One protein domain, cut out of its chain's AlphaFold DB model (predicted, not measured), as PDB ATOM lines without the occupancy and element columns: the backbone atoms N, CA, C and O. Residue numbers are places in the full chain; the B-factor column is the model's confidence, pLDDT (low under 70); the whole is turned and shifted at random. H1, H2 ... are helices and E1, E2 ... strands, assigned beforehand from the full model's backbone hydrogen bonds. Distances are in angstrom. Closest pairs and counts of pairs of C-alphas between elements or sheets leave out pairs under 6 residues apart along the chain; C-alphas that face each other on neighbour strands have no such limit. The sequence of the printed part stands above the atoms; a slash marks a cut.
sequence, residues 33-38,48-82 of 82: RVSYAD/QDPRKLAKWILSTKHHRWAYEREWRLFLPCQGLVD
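What this domain is: This is residues 33 to 38 and 48 to 82 of the 82 residues of the protein "DUF2971 domain-containing protein" of Mesorhizobium sp. CCANP35 (UniProt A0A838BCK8). With little regular structure, this is a loose, open loop: H1 and E1 are its two limbs, unnamed residues 58 to 70 join them, and residues 35 to 36 run beside residues 60 to 61 of that link. Residues 48 to 54 and the tail, residues 75 to 82, stick out. The 41 printed residues hold one named helix, then one named strand, of the mixed class with 12 residues in named elements. The whole is loose, radius of gyration of the C-alphas 12.3 A, and flat, spanning 31 by 31 by 15 A.

Where its parts are: The printed part begins at C-alpha 33, (18.312, 122.174, -168.071). H1, residues 50 to 57, begins at C-alpha 50, (23.276, 124.950, -150.622), and is 10.4 A long. E1, residues 71 to 74, is 9.9 A long and ends at C-alpha 74, (16.204, 130.951, -161.632).

How they stand to each other: Residues 35 to 36 pair with residues 60 to 61, parallel. In H1, every O i to N i+4 pair is within hydrogen-bond range. The closest C-alphas of H1 and E1, those of Lys 55 and Phe 74, are 8.0 A apart. E1 pairs with no named strand.

The domain as a whole: The C-alphas of Asp 38 and Asp 82, the two farthest apart, are 34.5 A apart. Residues 39 to 47 are not printed; C-alphas 38 and 48 are 24.9 A apart. H1 to E1 is a long link. Residues 48 and 80 to 82 have pLDDT under 70.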
ATOM      1  N   ARG A  33      18.997 123.212-167.306       90.38
ATOM      2  CA  ARG A  33      18.312 122.174-168.071       90.38
ATOM      3  C   ARG A  33      17.794 121.120-167.100       90.38
ATOM      4  O   ARG A  33      18.541 120.664-166.233       90.38
ATOM      5  N   VAL A  34      16.538 120.715-167.263       91.75
ATOM      6  CA  VAL A  34      15.978 119.647-166.434       91.75
ATOM      7  C   VAL A  34      16.677 118.330-166.767       91.75
ATOM      8  O   VAL A  34      16.786 117.935-167.929       91.75
ATOM      9  N   SER A  35      17.184 117.676-165.728       90.38
ATOM     10  CA  SER A  35      17.741 116.328-165.771       90.38
ATOM     11  C   SER A  35      16.681 115.331-165.322       90.38
ATOM     12  O   SER A  35      15.866 115.629-164.448       90.38
ATOM     13  N   TYR A  36      16.692 114.138-165.908       90.62
ATOM     14  CA  TYR A  36      15.714 113.101-165.603       90.62
ATOM     15  C   TYR A  36      16.418 111.879-165.015       90.62
ATOM     16  O   TYR A  36      17.367 111.372-165.607       90.62
ATOM     17  N   ALA A  37      15.967 111.425-163.846       88.69
ATOM     18  CA  ALA A  37      16.535 110.283-163.134       88.69
ATOM     19  C   ALA A  37      15.453 109.554-162.320       88.69
ATOM     20  O   ALA A  37      14.539 110.188-161.798       88.69
ATOM     21  N   ASP A  38      15.554 108.230-162.183       88.44
ATOM     22  CA  ASP A  38      14.602 107.428-161.385       88.44
ATOM     23  C   ASP A  38      14.839 107.537-159.876       88.44
ATOM     24  O   ASP A  38      13.956 107.273-159.060       88.44
ATOM     25  N   GLN A  48      29.357 122.110-150.331       69.69
ATOM     26  CA  GLN A  48      29.677 123.389-149.685       69.69
ATOM     27  C   GLN A  48      28.689 124.521-150.047       69.69
ATOM     28  O   GLN A  48      28.661 125.547-149.378       69.69
ATOM     29  N   ASP A  49      27.882 124.361-151.107       83.50
ATOM     30  CA  ASP A  49      26.985 125.407-151.617       83.50
ATOM     31  C   ASP A  49      25.514 124.938-151.661       83.50
ATOM     32  O   ASP A  49      25.102 124.249-152.607       83.50
ATOM     33  N   PRO A  50      24.683 125.339-150.679       84.31
ATOM     34  CA  PRO A  50      23.276 124.950-150.622       84.31
ATOM     35  C   PRO A  50      22.453 125.505-151.792       84.31
ATOM     36  O   PRO A  50      21.440 124.909-152.159       84.31
ATOM     37  N   ARG A  51      22.874 126.604-152.437       83.62
ATOM     38  CA  ARG A  51      22.158 127.161-153.599       83.62
ATOM     39  C   ARG A  51      22.344 126.281-154.827       83.62
ATOM     40  O   ARG A  51      21.390 126.077-155.578       83.62
ATOM     41  N   LYS A  52      23.543 125.730-155.030       82.62
ATOM     42  CA  LYS A  52      23.796 124.752-156.101       82.62
ATOM     43  C   LYS A  52      23.004 123.468-155.879       82.62
ATOM     44  O   LYS A  52      22.374 122.990-156.819       82.62
ATOM     45  N   LEU A  53      22.967 122.971-154.640       84.75
ATOM     46  CA  LEU A  53      22.141 121.822-154.256       84.75
ATOM     47  C   LEU A  53      20.659 122.079-154.554       84.75
ATOM     48  O   LEU A  53      20.024 121.279-155.240       84.75
ATOM     49  N   ALA A  54      20.124 123.218-154.111       86.50
ATOM     50  CA  ALA A  54      18.734 123.584-154.360       86.50
ATOM     51  C   ALA A  54      18.425 123.654-155.861       86.50
ATOM     52  O   ALA A  54      17.458 123.040-156.304       86.50
ATOM     53  N   LYS A  55      19.264 124.325-156.665       88.12
ATOM     54  CA  LYS A  55      19.084 124.388-158.126       88.12
ATOM     55  C   LYS A  55      19.070 123.006-158.764       88.12
ATOM     56  O   LYS A  55      18.262 122.776-159.658       88.12
ATOM     57  N   TRP A  56      19.928 122.095-158.317       86.19
ATOM     58  CA  TRP A  56      19.999 120.739-158.856       86.19
ATOM     59  C   TRP A  56      18.786 119.883-158.476       86.19
ATOM     60  O   TRP A  56      18.188 119.260-159.355       86.19
ATOM     61  N   ILE A  57      18.359 119.907-157.205       86.81
ATOM     62  CA  ILE A  57      17.132 119.220-156.757       86.81
ATOM     63  C   ILE A  57      15.947 119.762-157.553       86.81
ATOM     64  O   ILE A  57      15.212 119.016-158.197       86.81
ATOM     65  N   LEU A  58      15.823 121.089-157.587       89.06
ATOM     66  CA  LEU A  58      14.831 121.803-158.377       89.06
ATOM     67  C   LEU A  58      15.111 121.732-159.875       89.06
ATOM     68  O   LEU A  58      14.472 122.457-160.604       89.06
ATOM     69  N   SER A  59      16.039 120.934-160.386       91.62
ATOM     70  CA  SER A  59      16.194 120.698-161.827       91.62
ATOM     71  C   SER A  59      16.164 119.215-162.152       91.62
ATOM     72  O   SER A  59      16.414 118.849-163.293       91.62
ATOM     73  N   THR A  60      15.834 118.359-161.185       90.31
ATOM     74  CA  THR A  60      15.737 116.918-161.391       90.31
ATOM     75  C   THR A  60      14.274 116.498-161.357       90.31
ATOM     76  O   THR A  60      13.532 116.840-160.436       90.31
ATOM     77  N   LYS A  61      13.835 115.770-162.383       91.00
ATOM     78  CA  LYS A  61      12.511 115.141-162.453       91.00
ATOM     79  C   LYS A  61      12.652 113.632-162.625       91.00
ATOM     80  O   LYS A  61      13.694 113.126-163.027       91.00
ATOM     81  N   HIS A  62      11.574 112.909-162.347       90.75
ATOM     82  CA  HIS A  62      11.525 111.472-162.601       90.75
ATOM     83  C   HIS A  62      11.537 111.180-164.113       90.75
ATOM     84  O   HIS A  62      10.855 111.880-164.864       90.75
ATOM     85  N   HIS A  63      12.213 110.109-164.552       91.19
ATOM     86  CA  HIS A  63      12.279 109.672-165.963       91.19
ATOM     87  C   HIS A  63      10.918 109.668-166.663       91.19
ATOM     88  O   HIS A  63      10.807 110.042-167.822       91.19
ATOM     89  N   ARG A  64       9.853 109.244-165.972       92.62
ATOM     90  CA  ARG A  64       8.479 109.188-166.522       92.62
ATOM     91  C   ARG A  64       7.965 110.527-167.116       92.62
ATOM     92  O   ARG A  64       6.920 110.522-167.747       92.62
ATOM     93  N   TRP A  65       8.671 111.646-166.905       90.38
ATOM     94  CA  TRP A  65       8.374 112.997-167.417       90.38
ATOM     95  C   TRP A  65       9.356 113.426-168.530       90.38
ATOM     96  O   TRP A  65       9.294 114.553-168.999       90.38
ATOM     97  N   ALA A  66      10.272 112.552-168.960       89.62
ATOM     98  CA  ALA A  66      11.350 112.858-169.910       89.62
ATOM     99  C   ALA A  66      10.888 113.012-171.369       89.62
ATOM    100  O   ALA A  66      11.714 113.158-172.268       89.62
ATOM    101  N   TYR A  67       9.578 112.968-171.615       85.62
ATOM    102  CA  TYR A  67       9.009 113.272-172.924       85.62
ATOM    103  C   TYR A  67       9.072 114.774-173.249       85.62
ATOM    104  O   TYR A  67       8.930 115.150-174.410       85.62
ATOM    105  N   GLU A  68       9.324 115.633-172.255       80.38
ATOM    106  CA  GLU A  68       9.507 117.071-172.447       80.38
ATOM    107  C   GLU A  68      10.990 117.473-172.503       80.38
ATOM    108  O   GLU A  68      11.864 116.885-171.865       80.38
ATOM    109  N   ARG A  69      11.285 118.536-173.261       85.19
ATOM    110  CA  ARG A  69      12.580 119.232-173.225       85.19
ATOM    111  C   ARG A  69      12.423 120.515-172.423       85.19
ATOM    112  O   ARG A  69      12.048 121.547-172.971       85.19
ATOM    113  N   GLU A  70      12.724 120.442-171.133       88.62
ATOM    114  CA  GLU A  70      12.450 121.530-170.196       88.62
ATOM    115  C   GLU A  70      13.705 122.278-169.727       88.62
ATOM    116  O   GLU A  70      14.778 121.704-169.502       88.62
ATOM    117  N   TRP A  71      13.518 123.574-169.496       89.06
ATOM    118  CA  TRP A  71      14.477 124.461-168.849       89.06
ATOM    119  C   TRP A  71      13.788 125.189-167.701       89.06
ATOM    120  O   TRP A  71      12.610 125.531-167.795       89.06
ATOM    121  N   ARG A  72      14.524 125.449-166.621       90.00
ATOM    122  CA  ARG A  72      14.055 126.246-165.484       90.00
ATOM    123  C   ARG A  72      14.855 127.530-165.384       90.00
ATOM    124  O   ARG A  72      16.087 127.488-165.386       90.00
ATOM    125  N   LEU A  73      14.143 128.646-165.287       88.56
ATOM    126  CA  LEU A  73      14.707 129.958-165.009       88.56
ATOM    127  C   LEU A  73      14.787 130.165-163.494       88.56
ATOM    128  O   LEU A  73      13.798 130.007-162.784       88.56
ATOM    129  N   PHE A  74      15.969 130.528-163.007       88.44
ATOM    130  CA  PHE A  74      16.204 130.951-161.632       88.44
ATOM    131  C   PHE A  74      16.537 132.437-161.628       88.44
ATOM    132  O   PHE A  74      17.564 132.839-162.185       88.44
ATOM    133  N   LEU A  75      15.677 133.213-160.977       87.50
ATOM    134  CA  LEU A  75      15.855 134.643-160.768       87.50
ATOM    135  C   LEU A  75      16.651 134.887-159.470       87.50
ATOM    136  O   LEU A  75      16.549 134.089-158.533       87.50
ATOM    137  N   PRO A  76      17.445 135.968-159.379       83.75
ATOM    138  CA  PRO A  76      18.152 136.338-158.150       83.75
ATOM    139  C   PRO A  76      17.228 136.962-157.090       83.75
ATOM    140  O   PRO A  76      17.659 137.188-155.961       83.75
ATOM    141  N   CYS A  77      15.975 137.253-157.448       80.94
ATOM    142  CA  CYS A  77      14.956 137.819-156.576       80.94
ATOM    143  C   CYS A  77      13.948 136.761-156.102       80.94
ATOM    144  O   CYS A  77      13.794 135.693-156.697       80.94
ATOM    145  N   GLN A  78      13.254 137.075-155.010       77.44
ATOM    146  CA  GLN A  78      12.106 136.302-154.550       77.44
ATOM    147  C   GLN A  78      10.907 136.584-155.465       77.44
ATOM    148  O   GLN A  78      10.697 137.728-155.870       77.44
ATOM    149  N   GLY A  79      10.138 135.545-155.800       71.38
ATOM    150  CA  GLY A  79       8.876 135.717-156.520       71.38
ATOM    151  C   GLY A  79       7.889 136.548-155.700       71.38
ATOM    152  O   GLY A  79       7.917 136.496-154.469       71.38
ATOM    153  N   LEU A  80       7.033 137.312-156.380       69.69
ATOM    154  CA  LEU A  80       5.921 138.004-155.734       69.69
ATOM    155  C   LEU A  80       5.012 136.957-155.078       69.69
ATOM    156  O   LEU A  80       4.655 135.960-155.706       69.69
ATOM    157  N   VAL A  81       4.714 137.159-153.797       59.03
ATOM    158  CA  VAL A  81       3.694 136.402-153.073       59.03
ATOM    159  C   VAL A  81       2.517 137.356-152.953       59.03
ATOM    160  O   VAL A  81       2.606 138.307-152.177       59.03
ATOM    161  N   ASP A  82       1.493 137.147-153.777       49.28
ATOM    162  CA  ASP A  82       0.187 137.793-153.609       49.28
ATOM    163  C   ASP A  82      -0.617 137.090-152.503       49.28
ATOM    164  O   ASP A  82      -0.527 135.839-152.406       49.28
TER     165      ASP A  82